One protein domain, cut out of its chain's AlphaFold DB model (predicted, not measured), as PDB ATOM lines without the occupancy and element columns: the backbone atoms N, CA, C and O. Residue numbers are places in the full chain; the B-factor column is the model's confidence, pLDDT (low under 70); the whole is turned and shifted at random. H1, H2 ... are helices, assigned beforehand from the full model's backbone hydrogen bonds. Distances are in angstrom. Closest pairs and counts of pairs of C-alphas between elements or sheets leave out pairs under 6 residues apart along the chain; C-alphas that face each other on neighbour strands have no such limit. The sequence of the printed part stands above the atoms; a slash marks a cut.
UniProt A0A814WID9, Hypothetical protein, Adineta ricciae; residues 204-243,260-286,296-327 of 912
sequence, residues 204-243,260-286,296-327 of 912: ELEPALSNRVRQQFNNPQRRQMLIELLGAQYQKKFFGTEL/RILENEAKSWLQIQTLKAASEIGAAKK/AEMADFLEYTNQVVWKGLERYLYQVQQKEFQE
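AT A GLANCE: This is residues 204 to 243, 260 to 286 and 296 to 327 of the 912 residues of the protein "Hypothetical protein" of Adineta ricciae (UniProt A0A814WID9). A small body of four helices has a long straight helix, H5, reaching away from it as an arm. In the body H4 crosses over H1 and H2, and the short H3 lies on the side of H1 and H2 away from H4; residues 302 to 327 of H5 stick out free and make much of the length. The 99 printed residues hold five named helices, H1 to H5 in order along the chain, and no named strand: the class is all helix. The whole is extended, with a radius of gyration of the C-alphas of 20.5 A and spans of 65 by 33 by 27 A.

IN THESE COORDINATES: Find C-alpha 204 at (103.887, -73.558, 1.590); from there H1 runs to residue 214. Next come H2, residues 220 to 230, and H3, residues 232 to 238. Look for H4 from C-alpha 260 at (95.631, -51.557, 21.560) to residue 280, 30.2 A long. H5 runs from residue 296 to C-alpha 327 at (138.846, -77.870, 36.419), 46.1 A.

HOW THE PARTS SIT: Start at H1, which touches H4 at a steep tilt of 45 degrees, opposite ways; the closest C-alphas are those of Ala 208 and Ala 277, 5.7 A apart. H2 touches H4 at a steep tilt of 66 degrees, the same way, closest at Leu 226 and Ala 266, whose C-alphas are 6.3 A apart. H1 and H3 are close but not clearly touching, with the C-alphas of Ser 210 and Phe 238 closest at 6.6 A. H5 is apart from H1, H2, H3 and H4. Each O i to N i+4 pair is within hydrogen-bond range in H2, H3, H4 and H5, and 6 of 7 are in H1.

THE WHOLE: The C-alphas of Asn 218 and Gln 326, the two farthest apart, are 66.1 A from each other. Residues 244 to 259 and 287 to 295 are not printed, with C-alpha gaps of 24.0 A and 16.4 A across these cuts. Mean pLDDT of the printed part is 75.7; residues 220 to 221, 240 to 243, 284 to 286 and 308 to 327 are under 70.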
ATOM      1  N   GLU A 204     105.277 -73.077   1.613       82.50
ATOM      2  CA  GLU A 204     103.887 -73.558   1.590       82.50
ATOM      3  C   GLU A 204     102.949 -72.779   2.529       82.50
ATOM      4  O   GLU A 204     101.805 -72.470   2.176       82.50
ATOM      5  N   LEU A 205     103.423 -72.421   3.725       85.88
ATOM      6  CA  LEU A 205     102.634 -71.718   4.737       85.88
ATOM      7  C   LEU A 205     102.345 -70.268   4.346       85.88
ATOM      8  O   LEU A 205     101.252 -69.761   4.604       85.88
ATOM      9  N   GLU A 206     103.317 -69.584   3.745       85.50
ATOM     10  CA  GLU A 206     103.207 -68.175   3.391       85.50
ATOM     11  C   GLU A 206     102.077 -67.916   2.373       85.50
ATOM     12  O   GLU A 206     101.246 -67.049   2.657       85.50
ATOM     13  N   PRO A 207     101.943 -68.661   1.255       87.19
ATOM     14  CA  PRO A 207     100.782 -68.548   0.373       87.19
ATOM     15  C   PRO A 207      99.456 -68.858   1.082       87.19
ATOM     16  O   PRO A 207      98.496 -68.097   0.934       87.19
ATOM     17  N   ALA A 208      99.400 -69.925   1.888       86.06
ATOM     18  CA  ALA A 208      98.185 -70.338   2.594       86.06
ATOM     19  C   ALA A 208      97.689 -69.262   3.578       86.06
ATOM     20  O   ALA A 208      96.500 -68.924   3.602       86.06
ATOM     21  N   LEU A 209      98.606 -68.663   4.343       88.62
ATOM     22  CA  LEU A 209      98.305 -67.542   5.230       88.62
ATOM     23  C   LEU A 209      97.875 -66.302   4.437       88.62
ATOM     24  O   LEU A 209      96.894 -65.654   4.811       88.62
ATOM     25  N   SER A 210      98.550 -65.993   3.326       86.94
ATOM     26  CA  SER A 210      98.233 -64.813   2.514       86.94
ATOM     27  C   SER A 210      96.796 -64.857   1.981       86.94
ATOM     28  O   SER A 210      96.064 -63.877   2.116       86.94
ATOM     29  N   ASN A 211      96.340 -66.022   1.503       86.25
ATOM     30  CA  ASN A 211      94.972 -66.229   1.020       86.25
ATOM     31  C   ASN A 211      93.928 -65.991   2.122       86.25
ATOM     32  O   ASN A 211      92.900 -65.360   1.878       86.25
ATOM     33  N   ARG A 212      94.199 -66.440   3.353       86.44
ATOM     34  CA  ARG A 212      93.317 -66.211   4.513       86.44
ATOM     35  C   ARG A 212      93.270 -64.743   4.921       86.44
ATOM     36  O   ARG A 212      92.210 -64.237   5.283       86.44
ATOM     37  N   VAL A 213      94.403 -64.050   4.856       85.94
ATOM     38  CA  VAL A 213      94.488 -62.617   5.164       85.94
ATOM     39  C   VAL A 213      93.717 -61.789   4.130       85.94
ATOM     40  O   VAL A 213      92.962 -60.903   4.533       85.94
ATOM     41  N   ARG A 214      93.802 -62.118   2.827       84.19
ATOM     42  CA  ARG A 214      93.037 -61.431   1.762       84.19
ATOM     43  C   ARG A 214      91.528 -61.440   2.020       84.19
ATOM     44  O   ARG A 214      90.861 -60.443   1.770       84.19
ATOM     45  N   GLN A 215      90.989 -62.512   2.605       83.50
ATOM     46  CA  GLN A 215      89.557 -62.617   2.930       83.50
ATOM     47  C   GLN A 215      89.076 -61.583   3.964       83.50
ATOM     48  O   GLN A 215      87.879 -61.320   4.061       83.50
ATOM     49  N   GLN A 216      89.980 -60.988   4.750       80.00
ATOM     50  CA  GLN A 216      89.638 -59.957   5.738       80.00
ATOM     51  C   GLN A 216      89.768 -58.528   5.204       80.00
ATOM     52  O   GLN A 216      89.458 -57.580   5.929       80.00
ATOM     53  N   PHE A 217      90.191 -58.344   3.950       77.44
ATOM     54  CA  PHE A 217      90.425 -57.015   3.377       77.44
ATOM     55  C   PHE A 217      89.146 -56.205   3.136       77.44
ATOM     56  O   PHE A 217      89.232 -55.003   2.892       77.44
ATOM     57  N   ASN A 218      87.974 -56.826   3.299       73.62
ATOM     58  CA  ASN A 218      86.673 -56.158   3.255       73.62
ATOM     59  C   ASN A 218      86.476 -55.148   4.402       73.62
ATOM     60  O   ASN A 218      85.695 -54.214   4.251       73.62
ATOM     61  N   ASN A 219      87.170 -55.307   5.540       74.56
ATOM     62  CA  ASN A 219      87.140 -54.329   6.631       74.56
ATOM     63  C   ASN A 219      88.405 -53.443   6.590       74.56
ATOM     64  O   ASN A 219      89.501 -53.955   6.831       74.56
ATOM     65  N   PRO A 220      88.282 -52.124   6.352       69.56
ATOM     66  CA  PRO A 220      89.428 -51.234   6.164       69.56
ATOM     67  C   PRO A 220      90.318 -51.078   7.408       69.56
ATOM     68  O   PRO A 220      91.542 -51.085   7.285       69.56
ATOM     69  N   GLN A 221      89.735 -50.993   8.610       68.81
ATOM     70  CA  GLN A 221      90.500 -50.850   9.860       68.81
ATOM     71  C   GLN A 221      91.301 -52.121  10.166       68.81
ATOM     72  O   GLN A 221      92.478 -52.070  10.525       68.81
ATOM     73  N   ARG A 222      90.666 -53.282   9.970       73.12
ATOM     74  CA  ARG A 222      91.298 -54.589  10.172       73.12
ATOM     75  C   ARG A 222      92.369 -54.863   9.120       73.12
ATOM     76  O   ARG A 222      93.443 -55.340   9.468       73.12
ATOM     77  N   ARG A 223      92.106 -54.518   7.856       75.94
ATOM     78  CA  ARG A 223      93.063 -54.610   6.744       75.94
ATOM     79  C   ARG A 223      94.359 -53.874   7.074       75.94
ATOM     80  O   ARG A 223      95.423 -54.472   6.975       75.94
ATOM     81  N   GLN A 224      94.262 -52.621   7.517       73.81
ATOM     82  CA  GLN A 224      95.436 -51.807   7.832       73.81
ATOM     83  C   GLN A 224      96.259 -52.402   8.984       73.81
ATOM     84  O   GLN A 224      97.470 -52.560   8.851       73.81
ATOM     85  N   MET A 225      95.600 -52.796  10.080       78.12
ATOM     86  CA  MET A 225      96.275 -53.395  11.237       78.12
ATOM     87  C   MET A 225      96.958 -54.726  10.880       78.12
ATOM     88  O   MET A 225      98.086 -54.979  11.291       78.12
ATOM     89  N   LEU A 226      96.310 -55.576  10.076       77.75
ATOM     90  CA  LEU A 226      96.894 -56.842   9.622       77.75
ATOM     91  C   LEU A 226      98.119 -56.620   8.722       77.75
ATOM     92  O   LEU A 226      99.109 -57.332   8.865       77.75
ATOM     93  N   ILE A 227      98.076 -55.627   7.829       75.81
ATOM     94  CA  ILE A 227      99.206 -55.275   6.957       75.81
ATOM     95  C   ILE A 227     100.389 -54.742   7.779       75.81
ATOM     96  O   ILE A 227     101.524 -55.154   7.536       75.81
ATOM     97  N   GLU A 228     100.137 -53.891   8.780       76.50
ATOM     98  CA  GLU A 228     101.169 -53.378   9.696       76.50
ATOM     99  C   GLU A 228     101.842 -54.524  10.478       76.50
ATOM    100  O   GLU A 228     103.067 -54.558  10.599       76.50
ATOM    101  N   LEU A 229     101.063 -55.510  10.940       80.88
ATOM    102  CA  LEU A 229     101.557 -56.657  11.716       80.88
ATOM    103  C   LEU A 229     102.332 -57.702  10.891       80.88
ATOM    104  O   LEU A 229     103.208 -58.367  11.444       80.88
ATOM    105  N   LEU A 230     102.030 -57.875   9.598       79.69
ATOM    106  CA  LEU A 230     102.686 -58.868   8.727       79.69
ATOM    107  C   LEU A 230     104.073 -58.425   8.226       79.69
ATOM    108  O   LEU A 230     104.871 -59.257   7.793       79.69
ATOM    109  N   GLY A 231     104.385 -57.130   8.321       75.94
ATOM    110  CA  GLY A 231     105.693 -56.566   7.998       75.94
ATOM    111  C   GLY A 231     105.942 -56.322   6.502       75.94
ATOM    112  O   GLY A 231     105.399 -56.983   5.615       75.94
ATOM    113  N   ALA A 232     106.829 -55.366   6.212       71.50
ATOM    114  CA  ALA A 232     107.032 -54.816   4.865       71.50
ATOM    115  C   ALA A 232     107.533 -55.833   3.816       71.50
ATOM    116  O   ALA A 232     107.235 -55.708   2.628       71.50
ATOM    117  N   GLN A 233     108.298 -56.851   4.228       72.31
ATOM    118  CA  GLN A 233     108.833 -57.862   3.304       72.31
ATOM    119  C   GLN A 233     107.751 -58.835   2.822       72.31
ATOM    120  O   GLN A 233     107.641 -59.089   1.624       72.31
ATOM    121  N   TYR A 234     106.924 -59.334   3.744       78.44
ATOM    122  CA  TYR A 234     105.804 -60.222   3.431       78.44
ATOM    123  C   TYR A 234     104.740 -59.489   2.604       78.44
ATOM    124  O   TYR A 234     104.234 -60.013   1.609       78.44
ATOM    125  N   GLN A 235     104.494 -58.223   2.953       74.62
ATOM    126  CA  GLN A 235     103.641 -57.308   2.206       74.62
ATOM    127  C   GLN A 235     104.074 -57.185   0.738       74.62
ATOM    128  O   GLN A 235     103.268 -57.398  -0.168       74.62
ATOM    129  N   LYS A 236     105.358 -56.896   0.493       75.75
ATOM    130  CA  LYS A 236     105.903 -56.750  -0.863       75.75
ATOM    131  C   LYS A 236     105.835 -58.054  -1.668       75.75
ATOM    132  O   LYS A 236     105.618 -57.997  -2.874       75.75
ATOM    133  N   LYS A 237     106.004 -59.208  -1.012       79.38
ATOM    134  CA  LYS A 237     105.998 -60.532  -1.652       79.38
ATOM    135  C   LYS A 237     104.597 -60.979  -2.092       79.38
ATOM    136  O   LYS A 237     104.465 -61.490  -3.197       79.38
ATOM    137  N   PHE A 238     103.566 -60.776  -1.265       79.31
ATOM    138  CA  PHE A 238     102.229 -61.348  -1.512       79.31
ATOM    139  C   PHE A 238     101.121 -60.337  -1.809       79.31
ATOM    140  O   PHE A 238     100.094 -60.734  -2.351       79.31
ATOM    141  N   PHE A 239     101.298 -59.058  -1.476       77.56
ATOM    142  CA  PHE A 239     100.253 -58.034  -1.602       77.56
ATOM    143  C   PHE A 239     100.699 -56.813  -2.416       77.56
ATOM    144  O   PHE A 239      99.955 -55.842  -2.502       77.56
ATOM    145  N   GLY A 240     101.895 -56.852  -3.022       65.81
ATOM    146  CA  GLY A 240     102.531 -55.706  -3.682       65.81
ATOM    147  C   GLY A 240     101.664 -54.980  -4.716       65.81
ATOM    148  O   GLY A 240     101.724 -53.762  -4.782       65.81
ATOM    149  N   THR A 241     100.820 -55.698  -5.461       60.16
ATOM    150  CA  THR A 241      99.902 -55.136  -6.472       60.16
ATOM    151  C   THR A 241      98.542 -54.695  -5.914       60.16
ATOM    152  O   THR A 241      97.831 -53.933  -6.556       60.16
ATOM    153  N   GLU A 242      98.160 -55.139  -4.713       58.75
ATOM    154  CA  GLU A 242      96.875 -54.813  -4.062       58.75
ATOM    155  C   GLU A 242      96.965 -53.556  -3.169       58.75
ATOM    156  O   GLU A 242      95.991 -53.161  -2.516       58.75
ATOM    157  N   LEU A 243      98.149 -52.939  -3.117       56.25
ATOM    158  CA  LEU A 243      98.509 -51.807  -2.257       56.25
ATOM    159  C   LEU A 243      98.578 -50.462  -2.988       56.25
ATOM    160  O   LEU A 243      98.731 -49.441  -2.322       56.25
ATOM    161  N   ARG A 260      95.047 -50.414  20.843       78.19
ATOM    162  CA  ARG A 260      95.631 -51.557  21.560       78.19
ATOM    163  C   ARG A 260      94.708 -52.776  21.561       78.19
ATOM    164  O   ARG A 260      95.183 -53.897  21.394       78.19
ATOM    165  N   ILE A 261      93.400 -52.563  21.714       79.69
ATOM    166  CA  ILE A 261      92.385 -53.623  21.613       79.69
ATOM    167  C   ILE A 261      92.388 -54.214  20.199       79.69
ATOM    168  O   ILE A 261      92.548 -55.425  20.053       79.69
ATOM    169  N   LEU A 262      92.324 -53.365  19.168       79.44
ATOM    170  CA  LEU A 262      92.333 -53.800  17.769       79.44
ATOM    171  C   LEU A 262      93.624 -54.554  17.405       79.44
ATOM    172  O   LEU A 262      93.583 -55.565  16.708       79.44
ATOM    173  N   GLU A 263      94.775 -54.091  17.895       78.56
ATOM    174  CA  GLU A 263      96.068 -54.752  17.700       78.56
ATOM    175  C   GLU A 263      96.096 -56.142  18.356       78.56
ATOM    176  O   GLU A 263      96.539 -57.111  17.738       78.56
ATOM    177  N   ASN A 264      95.587 -56.270  19.585       79.88
ATOM    178  CA  ASN A 264      95.513 -57.550  20.290       79.88
ATOM    179  C   ASN A 264      94.548 -58.533  19.609       79.88
ATOM    180  O   ASN A 264      94.882 -59.710  19.459       79.88
ATOM    181  N   GLU A 265      93.388 -58.060  19.151       83.06
ATOM    182  CA  GLU A 265      92.431 -58.864  18.382       83.06
ATOM    183  C   GLU A 265      93.019 -59.320  17.044       83.06
ATOM    184  O   GLU A 265      92.914 -60.496  16.687       83.06
ATOM    185  N   ALA A 266      93.690 -58.422  16.317       81.38
ATOM    186  CA  ALA A 266      94.345 -58.738  15.053       81.38
ATOM    187  C   ALA A 266      95.492 -59.744  15.240       81.38
ATOM    188  O   ALA A 266      95.575 -60.712  14.483       81.38
ATOM    189  N   LYS A 267      96.324 -59.583  16.281       81.50
ATOM    190  CA  LYS A 267      97.375 -60.549  16.649       81.50
ATOM    191  C   LYS A 267      96.795 -61.915  16.996       81.50
ATOM    192  O   LYS A 267      97.271 -62.922  16.480       81.50
ATOM    193  N   SER A 268      95.764 -61.958  17.840       80.38
ATOM    194  CA  SER A 268      95.124 -63.214  18.237       80.38
ATOM    195  C   SER A 268      94.491 -63.917  17.036       80.38
ATOM    196  O   SER A 268      94.672 -65.122  16.853       80.38
ATOM    197  N   TRP A 269      93.824 -63.164  16.161       86.44
ATOM    198  CA  TRP A 269      93.248 -63.713  14.942       86.44
ATOM    199  C   TRP A 269      94.316 -64.236  13.977       86.44
ATOM    200  O   TRP A 269      94.167 -65.353  13.484       86.44
ATOM    201  N   LEU A 270      95.402 -63.485  13.745       85.62
ATOM    202  CA  LEU A 270      96.527 -63.933  12.915       85.62
ATOM    203  C   LEU A 270      97.119 -65.233  13.451       85.62
ATOM    204  O   LEU A 270      97.271 -66.174  12.685       85.62
ATOM    205  N   GLN A 271      97.368 -65.331  14.760       82.94
ATOM    206  CA  GLN A 271      97.862 -66.564  15.382       82.94
ATOM    207  C   GLN A 271      96.941 -67.761  15.105       82.94
ATOM    208  O   GLN A 271      97.417 -68.823  14.705       82.94
ATOM    209  N   ILE A 272      95.625 -67.586  15.258       84.25
ATOM    210  CA  ILE A 272      94.639 -68.640  14.973       84.25
ATOM    211  C   ILE A 272      94.667 -69.032  13.491       84.25
ATOM    212  O   ILE A 272      94.617 -70.220  13.173       84.25
ATOM    213  N   GLN A 273      94.741 -68.064  12.574       86.75
ATOM    214  CA  GLN A 273      94.779 -68.368  11.143       86.75
ATOM    215  C   GLN A 273      96.083 -69.030  10.716       86.75
ATOM    216  O   GLN A 273      96.034 -69.940   9.895       86.75
ATOM    217  N   THR A 274      97.220 -68.636  11.288       85.12
ATOM    218  CA  THR A 274      98.508 -69.286  11.033       85.12
ATOM    219  C   THR A 274      98.479 -70.743  11.483       85.12
ATOM    220  O   THR A 274      98.927 -71.608  10.740       85.12
ATOM    221  N   LEU A 275      97.888 -71.046  12.646       81.81
ATOM    222  CA  LEU A 275      97.718 -72.427  13.116       81.81
ATOM    223  C   LEU A 275      96.784 -73.241  12.211       81.81
ATOM    224  O   LEU A 275      97.074 -74.397  11.909       81.81
ATOM    225  N   LYS A 276      95.685 -72.641  11.736       83.88
ATOM    226  CA  LYS A 276      94.772 -73.290  10.782       83.88
ATOM    227  C   LYS A 276      95.452 -73.569   9.443       83.88
ATOM    228  O   LYS A 276      95.380 -74.695   8.969       83.88
ATOM    229  N   ALA A 277      96.155 -72.583   8.885       85.75
ATOM    230  CA  ALA A 277      96.936 -72.744   7.661       85.75
ATOM    231  C   ALA A 277      98.008 -73.831   7.822       85.75
ATOM    232  O   ALA A 277      98.134 -74.698   6.965       85.75
ATOM    233  N   ALA A 278      98.717 -73.846   8.956       83.25
ATOM    234  CA  ALA A 278      99.709 -74.869   9.270       83.25
ATOM    235  C   ALA A 278      99.094 -76.273   9.396       83.25
ATOM    236  O   ALA A 278      99.705 -77.250   8.971       83.25
ATOM    237  N   SER A 279      97.885 -76.396   9.954       81.69
ATOM    238  CA  SER A 279      97.177 -77.679  10.035       81.69
ATOM    239  C   SER A 279      96.730 -78.184   8.661       81.69
ATOM    240  O   SER A 279      96.764 -79.390   8.438       81.69
ATOM    241  N   GLU A 280      96.324 -77.295   7.752       82.06
ATOM    242  CA  GLU A 280      95.884 -77.653   6.395       82.06
ATOM    243  C   GLU A 280      97.028 -78.194   5.537       82.06
ATOM    244  O   GLU A 280      96.841 -79.176   4.825       82.06
ATOM    245  N   ILE A 281      98.220 -77.607   5.657       82.44
ATOM    246  CA  ILE A 281      99.425 -78.073   4.953       82.44
ATOM    247  C   ILE A 281     100.123 -79.246   5.667       82.44
ATOM    248  O   ILE A 281     101.210 -79.658   5.280       82.44
ATOM    249  N   GLY A 282      99.550 -79.774   6.755       76.00
ATOM    250  CA  GLY A 282     100.149 -80.876   7.518       76.00
ATOM    251  C   GLY A 282     101.422 -80.512   8.300       76.00
ATOM    252  O   GLY A 282     102.137 -81.411   8.750       76.00
ATOM    253  N   ALA A 283     101.693 -79.215   8.496       75.12
ATOM    254  CA  ALA A 283     102.806 -78.679   9.288       75.12
ATOM    255  C   ALA A 283     102.475 -78.522  10.789       75.12
ATOM    256  O   ALA A 283     103.366 -78.259  11.597       75.12
ATOM    257  N   ALA A 284     101.211 -78.699  11.187       66.19
ATOM    258  CA  ALA A 284     100.773 -78.751  12.583       66.19
ATOM    259  C   ALA A 284      99.886 -79.982  12.838       66.19
ATOM    260  O   ALA A 284      99.020 -80.308  12.025       66.19
ATOM    261  N   LYS A 285     100.087 -80.664  13.975       60.31
ATOM    262  CA  LYS A 285      99.212 -81.762  14.420       60.31
ATOM    263  C   LYS A 285      97.902 -81.190  14.970       60.31
ATOM    264  O   LYS A 285      97.936 -80.208  15.705       60.31
ATOM    265  N   LYS A 286      96.764 -81.815  14.647       54.81
ATOM    266  CA  LYS A 286      95.512 -81.604  15.390       54.81
ATOM    267  C   LYS A 286      95.623 -82.317  16.737       54.81
ATOM    268  O   LYS A 286      96.008 -83.483  16.761       54.81
ATOM    269  N   ALA A 296     105.467 -84.590   4.287       73.94
ATOM    270  CA  ALA A 296     106.828 -85.092   4.086       73.94
ATOM    271  C   ALA A 296     107.866 -84.008   4.425       73.94
ATOM    272  O   ALA A 296     108.886 -84.276   5.052       73.94
ATOM    273  N   GLU A 297     107.542 -82.757   4.115       75.94
ATOM    274  CA  GLU A 297     108.323 -81.559   4.391       75.94
ATOM    275  C   GLU A 297     108.454 -81.308   5.899       75.94
ATOM    276  O   GLU A 297     109.528 -80.939   6.384       75.94
ATOM    277  N   MET A 298     107.380 -81.549   6.660       80.38
ATOM    278  CA  MET A 298     107.397 -81.463   8.119       80.38
ATOM    279  C   MET A 298     108.206 -82.604   8.748       80.38
ATOM    280  O   MET A 298     108.943 -82.370   9.706       80.38
ATOM    281  N   ALA A 299     108.123 -83.820   8.204       75.06
ATOM    282  CA  ALA A 299     108.948 -84.944   8.646       75.06
ATOM    283  C   ALA A 299     110.447 -84.670   8.411       75.06
ATOM    284  O   ALA A 299     111.236 -84.782   9.352       75.06
ATOM    285  N   ASP A 300     110.812 -84.200   7.215       74.12
ATOM    286  CA  ASP A 300     112.172 -83.770   6.861       74.12
ATOM    287  C   ASP A 300     112.684 -82.676   7.809       74.12
ATOM    288  O   ASP A 300     113.842 -82.686   8.236       74.12
ATOM    289  N   PHE A 301     111.833 -81.708   8.157       78.69
ATOM    290  CA  PHE A 301     112.189 -80.646   9.092       78.69
ATOM    291  C   PHE A 301     112.405 -81.141  10.515       78.69
ATOM    292  O   PHE A 301     113.371 -80.715  11.158       78.69
ATOM    293  N   LEU A 302     111.555 -82.038  11.009       76.00
ATOM    294  CA  LEU A 302     111.725 -82.638  12.328       76.00
ATOM    295  C   LEU A 302     113.006 -83.473  12.391       76.00
ATOM    296  O   LEU A 302     113.770 -83.336  13.346       76.00
ATOM    297  N   GLU A 303     113.285 -84.278  11.365       74.25
ATOM    298  CA  GLU A 303     114.516 -85.065  11.285       74.25
ATOM    299  C   GLU A 303     115.756 -84.168  11.242       74.25
ATOM    300  O   GLU A 303     116.679 -84.340  12.040       74.25
ATOM    301  N   TYR A 304     115.759 -83.153  10.378       74.81
ATOM    302  CA  TYR A 304     116.855 -82.194  10.292       74.81
ATOM    303  C   TYR A 304     117.078 -81.452  11.614       74.81
ATOM    304  O   TYR A 304     118.215 -81.317  12.069       74.81
ATOM    305  N   THR A 305     116.004 -80.998  12.264       72.88
ATOM    306  CA  THR A 305     116.088 -80.309  13.558       72.88
ATOM    307  C   THR A 305     116.665 -81.232  14.624       72.88
ATOM    308  O   THR A 305     117.584 -80.830  15.335       72.88
ATOM    309  N   ASN A 306     116.207 -82.485  14.683       72.12
ATOM    310  CA  ASN A 306     116.767 -83.493  15.578       72.12
ATOM    311  C   ASN A 306     118.268 -83.682  15.329       72.12
ATOM    312  O   ASN A 306     119.047 -83.626  16.275       72.12
ATOM    313  N   GLN A 307     118.703 -83.836  14.076       70.06
ATOM    314  CA  GLN A 307     120.123 -84.002  13.745       70.06
ATOM    315  C   GLN A 307     120.973 -82.787  14.149       70.06
ATOM    316  O   GLN A 307     122.079 -82.955  14.663       70.06
ATOM    317  N   VAL A 308     120.478 -81.566  13.926       69.81
ATOM    318  CA  VAL A 308     121.175 -80.331  14.319       69.81
ATOM    319  C   VAL A 308     121.309 -80.241  15.836       69.81
ATOM    320  O   VAL A 308     122.397 -79.946  16.330       69.81
ATOM    321  N   VAL A 309     120.227 -80.520  16.566       69.88
ATOM    322  CA  VAL A 309     120.222 -80.506  18.033       69.88
ATOM    323  C   VAL A 309     121.177 -81.566  18.576       69.88
ATOM    324  O   VAL A 309     122.036 -81.228  19.387       69.88
ATOM    325  N   TRP A 310     121.109 -82.809  18.085       67.25
ATOM    326  CA  TRP A 310     121.985 -83.901  18.522       67.25
ATOM    327  C   TRP A 310     123.467 -83.606  18.272       67.25
ATOM    328  O   TRP A 310     124.265 -83.676  19.204       67.25
ATOM    329  N   LYS A 311     123.847 -83.184  17.059       66.25
ATOM    330  CA  LYS A 311     125.249 -82.841  16.746       66.25
ATOM    331  C   LYS A 311     125.749 -81.633  17.539       66.25
ATOM    332  O   LYS A 311     126.917 -81.576  17.926       66.25
ATOM    333  N   GLY A 312     124.882 -80.643  17.761       65.56
ATOM    334  CA  GLY A 312     125.192 -79.485  18.599       65.56
ATOM    335  C   GLY A 312     125.439 -79.883  20.054       65.56
ATOM    336  O   GLY A 312     126.422 -79.442  20.649       65.56
ATOM    337  N   LEU A 313     124.585 -80.759  20.590       65.12
ATOM    338  CA  LEU A 313     124.671 -81.307  21.941       65.12
ATOM    339  C   LEU A 313     125.961 -82.112  22.139       65.12
ATOM    340  O   LEU A 313     126.705 -81.828  23.075       65.12
ATOM    341  N   GLU A 314     126.277 -83.042  21.234       69.75
ATOM    342  CA  GLU A 314     127.527 -83.820  21.266       69.75
ATOM    343  C   GLU A 314     128.760 -82.909  21.302       69.75
ATOM    344  O   GLU A 314     129.654 -83.074  22.135       69.75
ATOM    345  N   ARG A 315     128.790 -81.889  20.435       67.75
ATOM    346  CA  ARG A 315     129.898 -80.931  20.381       67.75
ATOM    347  C   ARG A 315     130.033 -80.125  21.671       67.75
ATOM    348  O   ARG A 315     131.154 -79.873  22.107       67.75
ATOM    349  N   TYR A 316     128.922 -79.681  22.252       67.31
ATOM    350  CA  TYR A 316     128.941 -78.917  23.497       67.31
ATOM    351  C   TYR A 316     129.418 -79.774  24.671       67.31
ATOM    352  O   TYR A 316     130.278 -79.349  25.435       67.31
ATOM    353  N   LEU A 317     128.919 -81.003  24.785       65.75
ATOM    354  CA  LEU A 317     129.306 -81.909  25.862       65.75
ATOM    355  C   LEU A 317     130.774 -82.293  25.784       65.75
ATOM    356  O   LEU A 317     131.442 -82.325  26.811       65.75
ATOM    357  N   TYR A 318     131.306 -82.465  24.575       67.06
ATOM    358  CA  TYR A 318     132.743 -82.608  24.377       67.06
ATOM    359  C   TYR A 318     133.525 -81.412  24.948       67.06
ATOM    360  O   TYR A 318     134.532 -81.590  25.630       67.06
ATOM    361  N   GLN A 319     133.049 -80.181  24.732       69.19
ATOM    362  CA  GLN A 319     133.682 -78.977  25.283       69.19
ATOM    363  C   GLN A 319     133.554 -78.881  26.810       69.19
ATOM    364  O   GLN A 319     134.507 -78.465  27.468       69.19
ATOM    365  N   VAL A 320     132.404 -79.252  27.382       66.69
ATOM    366  CA  VAL A 320     132.194 -79.261  28.840       66.69
ATOM    367  C   VAL A 320     133.057 -80.321  29.505       66.69
ATOM    368  O   VAL A 320     133.759 -79.998  30.453       66.69
ATOM    369  N   GLN A 321     133.102 -81.542  28.971       69.44
ATOM    370  CA  GLN A 321     133.972 -82.600  29.487       69.44
ATOM    371  C   GLN A 321     135.444 -82.180  29.474       69.44
ATOM    372  O   GLN A 321     136.165 -82.443  30.435       69.44
ATOM    373  N   GLN A 322     135.892 -81.474  28.429       69.06
ATOM    374  CA  GLN A 322     137.242 -80.908  28.394       69.06
ATOM    375  C   GLN A 322     137.473 -79.857  29.488       69.06
ATOM    376  O   GLN A 322     138.523 -79.875  30.130       69.06
ATOM    377  N   LYS A 323     136.509 -78.956  29.715       68.81
ATOM    378  CA  LYS A 323     136.597 -77.942  30.778       68.81
ATOM    379  C   LYS A 323     136.586 -78.567  32.167       68.81
ATOM    380  O   LYS A 323     137.455 -78.253  32.967       68.81
ATOM    381  N   GLU A 324     135.675 -79.498  32.433       68.94
ATOM    382  CA  GLU A 324     135.606 -80.203  33.713       68.94
ATOM    383  C   GLU A 324     136.865 -81.011  33.994       68.94
ATOM    384  O   GLU A 324     137.308 -81.080  35.135       68.94
ATOM    385  N   PHE A 325     137.454 -81.632  32.971       65.94
ATOM    386  CA  PHE A 325     138.728 -82.321  33.124       65.94
ATOM    387  C   PHE A 325     139.818 -81.341  33.587       65.94
ATOM    388  O   PHE A 325     140.504 -81.611  34.571       65.94
ATOM    389  N   GLN A 326     139.909 -80.167  32.956       66.19
ATOM    390  CA  GLN A 326     140.847 -79.105  33.346       66.19
ATOM    391  C   GLN A 326     140.563 -78.544  34.751       66.19
ATOM    392  O   GLN A 326     141.493 -78.319  35.529       66.19
ATOM    393  N   GLU A 327     139.291 -78.349  35.104       68.50
ATOM    394  CA  GLU A 327     138.846 -77.870  36.419       68.50
ATOM    395  C   GLU A 327     139.106 -78.896  37.526       68.50
ATOM    396  O   GLU A 327     139.592 -78.536  38.595       68.50
TER     397      GLU A 327